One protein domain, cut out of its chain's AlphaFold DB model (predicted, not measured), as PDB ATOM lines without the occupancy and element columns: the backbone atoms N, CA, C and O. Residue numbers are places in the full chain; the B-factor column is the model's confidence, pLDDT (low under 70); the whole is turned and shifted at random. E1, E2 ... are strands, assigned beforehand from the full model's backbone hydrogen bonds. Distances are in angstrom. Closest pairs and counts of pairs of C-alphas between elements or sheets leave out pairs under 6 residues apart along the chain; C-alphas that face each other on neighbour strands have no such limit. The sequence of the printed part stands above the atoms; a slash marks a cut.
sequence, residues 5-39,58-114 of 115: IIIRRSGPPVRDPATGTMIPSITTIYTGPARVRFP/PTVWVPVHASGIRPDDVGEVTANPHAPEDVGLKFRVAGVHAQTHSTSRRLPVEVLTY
ATOM      1  N   ILE A   5      33.202 -36.515  24.437       92.56
ATOM      2  CA  ILE A   5      33.173 -35.084  24.716       92.56
ATOM      3  C   ILE A   5      33.276 -34.835  26.212       92.56
ATOM      4  O   ILE A   5      32.905 -35.674  27.040       92.56
ATOM      5  N   ILE A   6      33.698 -33.625  26.535       94.00
ATOM      6  CA  ILE A   6      33.563 -33.037  27.860       94.00
ATOM      7  C   ILE A   6      32.696 -31.790  27.746       94.00
ATOM      8  O   ILE A   6      32.806 -31.060  26.772       94.00
ATOM      9  N   ILE A   7      31.836 -31.542  28.727       92.69
ATOM     10  CA  ILE A   7      31.036 -30.322  28.849       92.69
ATOM     11  C   ILE A   7      31.348 -29.702  30.200       92.69
ATOM     12  O   ILE A   7      31.279 -30.366  31.238       92.69
ATOM     13  N   ARG A   8      31.700 -28.422  30.184       93.88
ATOM     14  CA  ARG A   8      32.134 -27.645  31.336       93.88
ATOM     15  C   ARG A   8      31.306 -26.371  31.450       93.88
ATOM     16  O   ARG A   8      30.916 -25.773  30.451       93.88
ATOM     17  N   ARG A   9      31.090 -25.934  32.685       92.38
ATOM     18  CA  ARG A   9      30.478 -24.647  33.013       92.38
ATOM     19  C   ARG A   9      31.471 -23.793  33.782       92.38
ATOM     20  O   ARG A   9      32.046 -24.267  34.762       92.38
ATOM     21  N   SER A  10      31.646 -22.543  33.366       87.62
ATOM     22  CA  SER A  10      32.331 -21.536  34.176       87.62
ATOM     23  C   SER A  10      31.394 -21.049  35.280       87.62
ATOM     24  O   SER A  10      30.286 -20.591  34.999       87.62
ATOM     25  N   GLY A  11      31.821 -21.172  36.531       83.69
ATOM     26  CA  GLY A  11      31.131 -20.604  37.683       83.69
ATOM     27  C   GLY A  11      31.687 -19.228  38.069       83.69
ATOM     28  O   GLY A  11      32.593 -18.707  37.411       83.69
ATOM     29  N   PRO A  12      31.172 -18.628  39.157       80.69
ATOM     30  CA  PRO A  12      31.763 -17.421  39.719       80.69
ATOM     31  C   PRO A  12      33.225 -17.687  40.114       80.69
ATOM     32  O   PRO A  12      33.530 -18.768  40.634       80.69
ATOM     33  N   PRO A  13      34.147 -16.742  39.863       82.25
ATOM     34  CA  PRO A  13      35.539 -16.911  40.247       82.25
ATOM     35  C   PRO A  13      35.660 -17.116  41.760       82.25
ATOM     36  O   PRO A  13      35.015 -16.425  42.550       82.25
ATOM     37  N   VAL A  14      36.487 -18.078  42.158       84.81
ATOM     38  CA  VAL A  14      36.779 -18.388  43.558       84.81
ATOM     39  C   VAL A  14      38.081 -17.699  43.926       84.81
ATOM     40  O   VAL A  14      39.072 -17.790  43.203       84.81
ATOM     41  N   ARG A  15      38.084 -16.993  45.054       84.44
ATOM     42  CA  ARG A  15      39.287 -16.339  45.553       84.44
ATOM     43  C   ARG A  15      40.227 -17.373  46.164       84.44
ATOM     44  O   ARG A  15      39.831 -18.098  47.073       84.44
ATOM     45  N   ASP A  16      41.465 -17.401  45.690       80.50
ATOM     46  CA  ASP A  16      42.531 -18.208  46.274       80.50
ATOM     47  C   ASP A  16      42.909 -17.654  47.660       80.50
ATOM     48  O   ASP A  16      43.302 -16.485  47.760       80.50
ATOM     49  N   PRO A  17      42.803 -18.450  48.739       80.12
ATOM     50  CA  PRO A  17      43.157 -18.000  50.081       80.12
ATOM     51  C   PRO A  17      44.663 -17.755  50.268       80.12
ATOM     52  O   PRO A  17      45.028 -17.008  51.171       80.12
ATOM     53  N   ALA A  18      45.531 -18.346  49.440       83.81
ATOM     54  CA  ALA A  18      46.983 -18.200  49.544       83.81
ATOM     55  C   ALA A  18      47.520 -16.990  48.765       83.81
ATOM     56  O   ALA A  18      48.453 -16.330  49.217       83.81
ATOM     57  N   THR A  19      46.936 -16.682  47.603       82.94
ATOM     58  CA  THR A  19      47.435 -15.621  46.704       82.94
ATOM     59  C   THR A  19      46.515 -14.404  46.613       82.94
ATOM     60  O   THR A  19      46.907 -13.370  46.077       82.94
ATOM     61  N   GLY A  20      45.277 -14.505  47.107       82.62
ATOM     62  CA  GLY A  20      44.261 -13.456  46.996       82.62
ATOM     63  C   GLY A  20      43.710 -13.256  45.580       82.62
ATOM     64  O   GLY A  20      42.850 -12.389  45.403       82.62
ATOM     65  N   THR A  21      44.170 -14.047  44.606       86.69
ATOM     66  CA  THR A  21      43.809 -13.953  43.186       86.69
ATOM     67  C   THR A  21      42.455 -14.604  42.918       86.69
ATOM     68  O   THR A  21      42.088 -15.598  43.543       86.69
ATOM     69  N   MET A  22      41.697 -14.048  41.974       83.62
ATOM     70  CA  MET A  22      40.430 -14.619  41.516       83.62
ATOM     71  C   MET A  22      40.708 -15.729  40.495       83.62
ATOM     72  O   MET A  22      41.188 -15.454  39.399       83.62
ATOM     73  N   ILE A  23      40.409 -16.978  40.850       84.62
ATOM     74  CA  ILE A  23      40.584 -18.146  39.980       84.62
ATOM     75  C   ILE A  23      39.243 -18.467  39.308       84.62
ATOM     76  O   ILE A  23      38.234 -18.591  40.009       84.62
ATOM     77  N   PRO A  24      39.182 -18.631  37.973       82.25
ATOM     78  CA  PRO A  24      37.961 -19.079  37.313       82.25
ATOM     79  C   PRO A  24      37.579 -20.471  37.821       82.25
ATOM     80  O   PRO A  24      38.367 -21.414  37.738       82.25
ATOM     81  N   SER A  25      36.360 -20.619  38.342       87.19
ATOM     82  CA  SER A  25      35.847 -21.938  38.697       87.19
ATOM     83  C   SER A  25      35.307 -22.619  37.444       87.19
ATOM     84  O   SER A  25      34.524 -22.045  36.690       87.19
ATOM     85  N   ILE A  26      35.750 -23.848  37.199       88.50
ATOM     86  CA  ILE A  26      35.286 -24.662  36.078       88.50
ATOM     87  C   ILE A  26      34.706 -25.942  36.661       88.50
ATOM     88  O   ILE A  26      35.385 -26.671  37.382       88.50
ATOM     89  N   THR A  27      33.444 -26.221  36.354       90.88
ATOM     90  CA  THR A  27      32.766 -27.451  36.767       90.88
ATOM     91  C   THR A  27      32.528 -28.329  35.552       90.88
ATOM     92  O   THR A  27      31.890 -27.900  34.591       90.88
ATOM     93  N   THR A  28      33.008 -29.570  35.593       92.38
ATOM     94  CA  THR A  28      32.683 -30.578  34.578       92.38
ATOM     95  C   THR A  28      31.266 -31.089  34.816       92.38
ATOM     96  O   THR A  28      30.974 -31.649  35.868       92.38
ATOM     97  N   ILE A  29      30.388 -30.877  33.841       91.69
ATOM     98  CA  ILE A  29      28.973 -31.268  33.888       91.69
ATOM     99  C   ILE A  29      28.782 -32.664  33.306       91.69
ATOM    100  O   ILE A  29      28.008 -33.464  33.827       91.69
ATOM    101  N   TYR A  30      29.485 -32.958  32.216       92.00
ATOM    102  CA  TYR A  30      29.377 -34.231  31.526       92.00
ATOM    103  C   TYR A  30      30.716 -34.610  30.910       92.00
ATOM    104  O   TYR A  30      31.384 -33.771  30.311       92.00
ATOM    105  N   THR A  31      31.066 -35.883  31.025       93.44
ATOM    106  CA  THR A  31      32.169 -36.502  30.297       93.44
ATOM    107  C   THR A  31      31.675 -37.843  29.806       93.44
ATOM    108  O   THR A  31      31.167 -38.638  30.601       93.44
ATOM    109  N   GLY A  32      31.816 -38.110  28.515       91.44
ATOM    110  CA  GLY A  32      31.425 -39.406  27.989       91.44
ATOM    111  C   GLY A  32      31.131 -39.424  26.499       91.44
ATOM    112  O   GLY A  32      31.427 -38.462  25.782       91.44
ATOM    113  N   PRO A  33      30.564 -40.545  26.029       90.44
ATOM    114  CA  PRO A  33      30.316 -40.759  24.622       90.44
ATOM    115  C   PRO A  33      29.176 -39.873  24.126       90.44
ATOM    116  O   PRO A  33      28.077 -39.866  24.677       90.44
ATOM    117  N   ALA A  34      29.409 -39.191  23.018       89.06
ATOM    118  CA  ALA A  34      28.406 -38.424  22.308       89.06
ATOM    119  C   ALA A  34      28.445 -38.758  20.819       89.06
ATOM    120  O   ALA A  34      29.364 -39.393  20.304       89.06
ATOM    121  N   ARG A  35      27.410 -38.333  20.107       86.69
ATOM    122  CA  ARG A  35      27.441 -38.251  18.651       86.69
ATOM    123  C   ARG A  35      27.413 -36.783  18.277       86.69
ATOM    124  O   ARG A  35      26.429 -36.101  18.540       86.69
ATOM    125  N   VAL A  36      28.481 -36.323  17.647       84.81
ATOM    126  CA  VAL A  36      28.572 -34.965  17.123       84.81
ATOM    127  C   VAL A  36      28.154 -34.954  15.654       84.81
ATOM    128  O   VAL A  36      28.457 -35.878  14.898       84.81
ATOM    129  N   ARG A  37      27.396 -33.937  15.254       81.94
ATOM    130  CA  ARG A  37      27.179 -33.578  13.851       81.94
ATOM    131  C   ARG A  37      27.499 -32.103  13.711       81.94
ATOM    132  O   ARG A  37      26.637 -31.261  13.964       81.94
ATOM    133  N   PHE A  38      28.735 -31.819  13.330       74.75
ATOM    134  CA  PHE A  38      29.122 -30.495  12.877       74.75
ATOM    135  C   PHE A  38      28.854 -30.400  11.373       74.75
ATOM    136  O   PHE A  38      29.035 -31.401  10.669       74.75
ATOM    137  N   PRO A  39      28.368 -29.257  10.863       65.44
ATOM    138  CA  PRO A  39      28.363 -29.025   9.430       65.44
ATOM    139  C   PRO A  39      29.819 -29.028   8.973       65.44
ATOM    140  O   PRO A  39      30.577 -28.110   9.277       65.44
ATOM    141  N   PRO A  58      24.659 -27.090  14.091       81.75
ATOM    142  CA  PRO A  58      25.438 -28.172  14.655       81.75
ATOM    143  C   PRO A  58      24.688 -28.755  15.851       81.75
ATOM    144  O   PRO A  58      24.088 -28.040  16.653       81.75
ATOM    145  N   THR A  59      24.649 -30.080  15.943       86.31
ATOM    146  CA  THR A  59      23.887 -30.758  16.996       86.31
ATOM    147  C   THR A  59      24.738 -31.837  17.640       86.31
ATOM    148  O   THR A  59      25.312 -32.689  16.958       86.31
ATOM    149  N   VAL A  60      24.762 -31.843  18.969       88.06
ATOM    150  CA  VAL A  60      25.427 -32.862  19.780       88.06
ATOM    151  C   VAL A  60      24.369 -33.740  20.425       88.06
ATOM    152  O   VAL A  60      23.414 -33.258  21.031       88.06
ATOM    153  N   TRP A  61      24.494 -35.049  20.251       88.81
ATOM    154  CA  TRP A  61      23.580 -36.021  20.831       88.81
ATOM    155  C   TRP A  61      24.284 -36.705  21.986       88.81
ATOM    156  O   TRP A  61      25.300 -37.373  21.793       88.81
ATOM    157  N   VAL A  62      23.719 -36.558  23.174       88.44
ATOM    158  CA  VAL A  62      24.221 -37.192  24.392       88.44
ATOM    159  C   VAL A  62      23.213 -38.229  24.894       88.44
ATOM    160  O   VAL A  62      22.016 -38.124  24.600       88.44
ATOM    161  N   PRO A  63      23.650 -39.247  25.649       86.69
ATOM    162  CA  PRO A  63      22.743 -40.175  26.312       86.69
ATOM    163  C   PRO A  63      21.724 -39.448  27.199       86.69
ATOM    164  O   PRO A  63      22.026 -38.414  27.788       86.69
ATOM    165  N   VAL A  64      20.518 -40.000  27.355       82.12
ATOM    166  CA  VAL A  64      19.458 -39.358  28.160       82.12
ATOM    167  C   VAL A  64      19.828 -39.148  29.636       82.12
ATOM    168  O   VAL A  64      19.313 -38.221  30.264       82.12
ATOM    169  N   HIS A  65      20.742 -39.966  30.173       82.06
ATOM    170  CA  HIS A  65      21.256 -39.832  31.537       82.06
ATOM    171  C   HIS A  65      22.219 -38.644  31.709       82.06
ATOM    172  O   HIS A  65      22.483 -38.247  32.843       82.06
ATOM    173  N   ALA A  66      22.718 -38.055  30.613       83.06
ATOM    174  CA  ALA A  66      23.486 -36.817  30.643       83.06
ATOM    175  C   ALA A  66      22.554 -35.666  31.057       83.06
ATOM    176  O   ALA A  66      21.827 -35.070  30.255       83.06
ATOM    177  N   SER A  67      22.517 -35.417  32.362       81.50
ATOM    178  CA  SER A  67      21.673 -34.422  33.016       81.50
ATOM    179  C   SER A  67      22.505 -33.218  33.466       81.50
ATOM    180  O   SER A  67      23.728 -33.233  33.394       81.50
ATOM    181  N   GLY A  68      21.846 -32.127  33.864       84.19
ATOM    182  CA  GLY A  68      22.532 -30.928  34.369       84.19
ATOM    183  C   GLY A  68      23.150 -30.007  33.309       84.19
ATOM    184  O   GLY A  68      23.554 -28.896  33.663       84.19
ATOM    185  N   ILE A  69      23.168 -30.421  32.037       88.06
ATOM    186  CA  ILE A  69      23.558 -29.584  30.895       88.06
ATOM    187  C   ILE A  69      22.559 -28.435  30.744       88.06
ATOM    188  O   ILE A  69      21.346 -28.645  30.840       88.06
ATOM    189  N   ARG A  70      23.071 -27.226  30.530       88.19
ATOM    190  CA  ARG A  70      22.308 -25.989  30.350       88.19
ATOM    191  C   ARG A  70      22.788 -25.248  29.098       88.19
ATOM    192  O   ARG A  70      23.885 -25.531  28.617       88.19
ATOM    193  N   PRO A  71      21.983 -24.305  28.578       87.88
ATOM    194  CA  PRO A  71      22.484 -23.320  27.628       87.88
ATOM    195  C   PRO A  71      23.722 -22.609  28.193       87.88
ATOM    196  O   PRO A  71      23.859 -22.497  29.412       87.88
ATOM    197  N   ASP A  72      24.611 -22.175  27.303       88.00
ATOM    198  CA  ASP A  72      25.915 -21.553  27.584       88.00
ATOM    199  C   ASP A  72      27.003 -22.466  28.166       88.00
ATOM    200  O   ASP A  72      28.151 -22.039  28.300       88.00
ATOM    201  N   ASP A  73      26.705 -23.739  28.437       90.88
ATOM    202  CA  ASP A  73      27.755 -24.707  28.749       90.88
ATOM    203  C   ASP A  73      28.691 -24.885  27.545       90.88
ATOM    204  O   ASP A  73      28.251 -24.949  26.394       90.88
ATOM    205  N   VAL A  74      29.989 -25.000  27.814       92.06
ATOM    206  CA  VAL A  74      31.021 -25.139  26.782       92.06
ATOM    207  C   VAL A  74      31.483 -26.583  26.732       92.06
ATOM    208  O   VAL A  74      31.934 -27.140  27.732       92.06
ATOM    209  N   GLY A  75      31.368 -27.191  25.560       91.31
ATOM    210  CA  GLY A  75      31.859 -28.522  25.280       91.31
ATOM    211  C   GLY A  75      33.118 -28.539  24.424       91.31
ATOM    212  O   GLY A  75      33.410 -27.600  23.685       91.31
ATOM    213  N   GLU A  76      33.855 -29.633  24.537       93.12
ATOM    214  CA  GLU A  76      35.062 -29.914  23.772       93.12
ATOM    215  C   GLU A  76      35.074 -31.390  23.372       93.12
ATOM    216  O   GLU A  76      34.718 -32.267  24.169       93.12
ATOM    217  N   VAL A  77      35.464 -31.664  22.130       90.94
ATOM    218  CA  VAL A  77      35.670 -33.029  21.635       90.94
ATOM    219  C   VAL A  77      37.054 -33.506  22.063       90.94
ATOM    220  O   VAL A  77      38.060 -32.952  21.638       90.94
ATOM    221  N   THR A  78      37.120 -34.547  22.890       90.75
ATOM    222  CA  THR A  78      38.395 -35.066  23.418       90.75
ATOM    223  C   THR A  78      38.887 -36.309  22.691       90.75
ATOM    224  O   THR A  78      40.066 -36.636  22.766       90.75
ATOM    225  N   ALA A  79      37.997 -37.032  22.012       87.44
ATOM    226  CA  ALA A  79      38.366 -38.166  21.177       87.44
ATOM    227  C   ALA A  79      37.333 -38.358  20.069       87.44
ATOM    228  O   ALA A  79      36.134 -38.339  20.345       87.44
ATOM    229  N   ASN A  80      37.783 -38.587  18.837       85.44
ATOM    230  CA  ASN A  80      36.918 -38.965  17.725       85.44
ATOM    231  C   ASN A  80      37.669 -39.913  16.769       85.44
ATOM    232  O   ASN A  80      38.447 -39.443  15.944       85.44
ATOM    233  N   PRO A  81      37.462 -41.240  16.855       81.56
ATOM    234  CA  PRO A  81      38.194 -42.197  16.017       81.56
ATOM    235  C   PRO A  81      37.909 -42.071  14.516       81.56
ATOM    236  O   PRO A  81      38.736 -42.469  13.701       81.56
ATOM    237  N   HIS A  82      36.740 -41.543  14.143       78.62
ATOM    238  CA  HIS A  82      36.311 -41.444  12.745       78.62
ATOM    239  C   HIS A  82      36.699 -40.126  12.068       78.62
ATOM    240  O   HIS A  82      36.717 -40.075  10.843       78.62
ATOM    241  N   ALA A  83      36.973 -39.088  12.856       77.56
ATOM    242  CA  ALA A  83      37.409 -37.776  12.389       77.56
ATOM    243  C   ALA A  83      38.356 -37.175  13.444       77.56
ATOM    244  O   ALA A  83      37.923 -36.389  14.293       77.56
ATOM    245  N   PRO A  84      39.628 -37.618  13.479       80.12
ATOM    246  CA  PRO A  84      40.618 -37.132  14.438       80.12
ATOM    247  C   PRO A  84      40.823 -35.612  14.390       80.12
ATOM    248  O   PRO A  84      41.200 -35.023  15.398       80.12
ATOM    249  N   GLU A  85      40.537 -34.982  13.250       78.31
ATOM    250  CA  GLU A  85      40.549 -33.533  13.041       78.31
ATOM    251  C   GLU A  85      39.519 -32.779  13.887       78.31
ATOM    252  O   GLU A  85      39.674 -31.587  14.105       78.31
ATOM    253  N   ASP A  86      38.488 -33.450  14.408       79.81
ATOM    254  CA  ASP A  86      37.514 -32.813  15.298       79.81
ATOM    255  C   ASP A  86      38.027 -32.711  16.745       79.81
ATOM    256  O   ASP A  86      37.401 -32.049  17.575       79.81
ATOM    257  N   VAL A  87      39.119 -33.399  17.103       86.25
ATOM    258  CA  VAL A  87      39.644 -33.388  18.476       86.25
ATOM    259  C   VAL A  87      40.193 -32.001  18.808       86.25
ATOM    260  O   VAL A  87      41.071 -31.489  18.128       86.25
ATOM    261  N   GLY A  88      39.685 -31.400  19.884       86.00
ATOM    262  CA  GLY A  88      39.967 -30.016  20.270       86.00
ATOM    263  C   GLY A  88      38.911 -29.010  19.802       86.00
ATOM    264  O   GLY A  88      38.931 -27.864  20.256       86.00
ATOM    265  N   LEU A  89      37.945 -29.425  18.970       87.25
ATOM    266  CA  LEU A  89      36.827 -28.576  18.559       87.25
ATOM    267  C   LEU A  89      35.992 -28.189  19.780       87.25
ATOM    268  O   LEU A  89      35.528 -29.043  20.545       87.25
ATOM    269  N   LYS A  90      35.775 -26.879  19.936       89.50
ATOM    270  CA  LYS A  90      34.995 -26.306  21.036       89.50
ATOM    271  C   LYS A  90      33.647 -25.826  20.549       89.50
ATOM    272  O   LYS A  90      33.536 -25.159  19.520       89.50
ATOM    273  N   PHE A  91      32.619 -26.117  21.329       89.31
ATOM    274  CA  PHE A  91      31.251 -25.728  21.033       89.31
ATOM    275  C   PHE A  91      30.546 -25.203  22.281       89.31
ATOM    276  O   PHE A  91      30.896 -25.554  23.403       89.31
ATOM    277  N   ARG A  92      29.529 -24.369  22.090       90.19
ATOM    278  CA  ARG A  92      28.647 -23.862  23.142       90.19
ATOM    279  C   ARG A  92      27.264 -24.467  22.982       90.19
ATOM    280  O   ARG A  92      26.747 -24.534  21.874       90.19
ATOM    281  N   VAL A  93      26.641 -24.890  24.074       89.81
ATOM    282  CA  VAL A  93      25.255 -25.368  24.066       89.81
ATOM    283  C   VAL A  93      24.318 -24.178  23.853       89.81
ATOM    284  O   VAL A  93      24.208 -23.313  24.715       89.81
ATOM    285  N   ALA A  94      23.625 -24.141  22.714       86.50
ATOM    286  CA  ALA A  94      22.664 -23.084  22.388       86.50
ATOM    287  C   ALA A  94      21.297 -23.330  23.045       86.50
ATOM    288  O   ALA A  94      20.542 -22.404  23.326       86.50
ATOM    289  N   GLY A  95      20.967 -24.592  23.316       82.88
ATOM    290  CA  GLY A  95      19.692 -24.955  23.913       82.88
ATOM    291  C   GLY A  95      19.657 -26.386  24.424       82.88
ATOM    292  O   GLY A  95      20.487 -27.227  24.085       82.88
ATOM    293  N   VAL A  96      18.649 -26.668  25.243       80.44
ATOM    294  CA  VAL A  96      18.371 -28.004  25.774       80.44
ATOM    295  C   VAL A  96      16.950 -28.389  25.393       80.44
ATOM    296  O   VAL A  96      15.985 -27.844  25.920       80.44
ATOM    297  N   HIS A  97      16.809 -29.326  24.458       67.81
ATOM    298  CA  HIS A  97      15.502 -29.873  24.115       67.81
ATOM    299  C   HIS A  97      15.316 -31.225  24.810       67.81
ATOM    300  O   HIS A  97      15.981 -32.210  24.484       67.81
ATOM    301  N   ALA A  98      14.418 -31.266  25.795       58.25
ATOM    302  CA  ALA A  98      14.008 -32.495  26.459       58.25
ATOM    303  C   ALA A  98      12.678 -32.964  25.856       58.25
ATOM    304  O   ALA A  98      11.636 -32.373  26.119       58.25
ATOM    305  N   GLN A  99      12.713 -34.022  25.042       56.50
ATOM    306  CA  GLN A  99      11.499 -34.742  24.647       56.50
ATOM    307  C   GLN A  99      11.224 -35.876  25.632       56.50
ATOM    308  O   GLN A  99      12.131 -36.629  26.002       56.50
ATOM    309  N   THR A 100       9.963 -36.016  26.032       45.34
ATOM    310  CA  THR A 100       9.471 -37.147  26.822       45.34
ATOM    311  C   THR A 100       9.683 -38.448  26.032       45.34
ATOM    312  O   THR A 100       9.372 -38.497  24.848       45.34
ATOM    313  N   HIS A 101      10.235 -39.491  26.669       53.84
ATOM    314  CA  HIS A 101      10.627 -40.787  26.067       53.84
ATOM    315  C   HIS A 101      11.841 -40.792  25.118       53.84
ATOM    316  O   HIS A 101      12.083 -41.794  24.441       53.84
ATOM    317  N   SER A 102      12.656 -39.735  25.078       60.59
ATOM    318  CA  SER A 102      13.842 -39.758  24.216       60.59
ATOM    319  C   SER A 102      14.963 -40.647  24.771       60.59
ATOM    320  O   SER A 102      15.382 -40.498  25.918       60.59
ATOM    321  N   THR A 103      15.519 -41.526  23.935       63.88
ATOM    322  CA  THR A 103      16.707 -42.344  24.259       63.88
ATOM    323  C   THR A 103      18.015 -41.546  24.188       63.88
ATOM    324  O   THR A 103      19.039 -41.966  24.728       63.88
ATOM    325  N   SER A 104      17.987 -40.369  23.557       69.56
ATOM    326  CA  SER A 104      19.110 -39.428  23.492       69.56
ATOM    327  C   SER A 104      18.634 -37.979  23.577       69.56
ATOM    328  O   SER A 104      17.566 -37.624  23.083       69.56
ATOM    329  N   ARG A 105      19.423 -37.110  24.205       82.44
ATOM    330  CA  ARG A 105      19.157 -35.669  24.233       82.44
ATOM    331  C   ARG A 105      19.874 -35.027  23.059       82.44
ATOM    332  O   ARG A 105      21.078 -35.218  22.898       82.44
ATOM    333  N   ARG A 106      19.130 -34.280  22.246       86.00
ATOM    334  CA  ARG A 106      19.680 -33.508  21.130       86.00
ATOM    335  C   ARG A 106      19.903 -32.084  21.610       86.00
ATOM    336  O   ARG A 106      18.953 -31.394  21.974       86.00
ATOM    337  N   LEU A 107      21.162 -31.688  21.644       86.88
ATOM    338  CA  LEU A 107      21.602 -30.374  22.066       86.88
ATOM    339  C   LEU A 107      21.962 -29.590  20.804       86.88
ATOM    340  O   LEU A 107      22.943 -29.957  20.152       86.88
ATOM    341  N   PRO A 108      21.181 -28.573  20.405       87.06
ATOM    342  CA  PRO A 108      21.675 -27.599  19.443       87.06
ATOM    343  C   PRO A 108      22.901 -26.903  20.042       87.06
ATOM    344  O   PRO A 108      22.881 -26.489  21.206       87.06
ATOM    345  N   VAL A 109      23.977 -26.818  19.266       88.50
ATOM    346  CA  VAL A 109      25.231 -26.190  19.683       88.50
ATOM    347  C   VAL A 109      25.709 -25.195  18.636       88.50
ATOM    348  O   VAL A 109      25.353 -25.283  17.465       88.50
ATOM    349  N   GLU A 110      26.561 -24.277  19.063       86.56
ATOM    350  CA  GLU A 110      27.303 -23.355  18.211       86.56
ATOM    351  C   GLU A 110      28.786 -23.709  18.276       86.56
ATOM    352  O   GLU A 110      29.324 -23.916  19.363       86.56
ATOM    353  N   VAL A 111      29.465 -23.787  17.133       83.50
ATOM    354  CA  VAL A 111      30.913 -24.032  17.108       83.50
ATOM    355  C   VAL A 111      31.625 -22.726  17.453       83.50
ATOM    356  O   VAL A 111      31.434 -21.718  16.779       83.50
ATOM    357  N   LEU A 112      32.432 -22.742  18.515       80.94
ATOM    358  CA  LEU A 112      33.226 -21.591  18.947       80.94
ATOM    359  C   LEU A 112      34.578 -21.551  18.235       80.94
ATOM    360  O   LEU A 112      35.104 -20.481  17.940       80.94
ATOM    361  N   THR A 113      35.185 -22.716  18.015       77.31
ATOM    362  CA  THR A 113      36.522 -22.831  17.428       77.31
ATOM    363  C   THR A 113      36.660 -24.188  16.752       77.31
ATOM    364  O   THR A 113      36.290 -25.204  17.346       77.31
ATOM    365  N   TYR A 114      37.181 -24.186  15.526       68.69
ATOM    366  CA  TYR A 114      37.625 -25.388  14.818       68.69
ATOM    367  C   TYR A 114      39.034 -25.756  15.297       68.69
ATOM    368  O   TYR A 114      39.794 -24.855  15.659       68.69
TER     369      TYR A 114
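AT A GLANCE: This is residues 5 to 39 and 58 to 114 of the 115 residues of an uncharacterized protein of Microbacterium sp. CGR2 (UniProt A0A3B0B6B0). A small closed barrel of six strands, E1 to E6, has one long arm: the loop of residues 11 to 25, between E1 and E2, reaches far out from it and makes much of the length. Round the ring run E1, E2, E3, E6, E5, E4 and back to E1, each neighbour pair antiparallel, and the sharply bent E2 helps the wall turn the corner. The printed part has 92 residues, with no named helix and six named strands, E1 to E6 along the chain; the class is all strand, though under half of the residues, 43 of 92, are in named elements. It is only just compact, close to loose, with a radius of gyration of the C-alphas of 14.8 A, and spans 46 by 33 by 19 A.

HOW THE PARTS SIT: Start at E1, residues 5 to 10, and E2, residues 26 to 37, an antiparallel hairpin at 144 degrees; N 7 and O 30 are 2.8 A apart, within hydrogen-bond range. E2 bends by 86 degrees at residue 33: its residues 26 to 32 pair with E1, and its residues 35 to 37 with E3, residues 59 to 63, where N 61 and O 35 are 2.8 A apart. On the other side of E3 is E6, residues 104 to 113, with N 107 and O 60 at 2.8 A. E6 bends by 56 degrees at residue 110, and its residues 109 to 113 pair with E5, residues 90 to 93, where N 92 and O 110 are 2.8 A apart. E5 also forms a hairpin with E4, residues 74 to 79, with N 75 and O 91 at 2.7 A. E4 and E1 close the ring, with N 8 and O 74 at 2.8 A. E4, E5 and E6 are a meander, each strand the antiparallel neighbour of the one before; with E3, the antiparallel neighbour of E6, they make a Greek key. E1 and E6 are apart, as are E2 and E5.

IN THESE COORDINATES: Find C-alpha 5 at (33.173, -35.084, 24.716); from there E1 runs 16.5 A to Ser 10. The loop's Thr 19 has its C-alpha at (47.435, -15.621, 46.704), and residues 14 to 15 pair with residues 22 to 23, antiparallel. E2 covers 25.3 A, E3 13.3 A, E4 16.0 A and E5 10.2 A. E6 covers 24.8 A and ends at C-alpha 113, at (36.522, -22.831, 17.428).

THE WHOLE: The C-alphas farthest apart, of Thr 19 and His 101, are 49.1 A apart. Residues 40 to 57 are not printed, and C-alphas 39 and 58 are 6.0 A apart across this cut. The link from E1 to E2 is long. The model's mean pLDDT over the printed part is 83.4; residues 39, 97 to 104 and 114 are under 70.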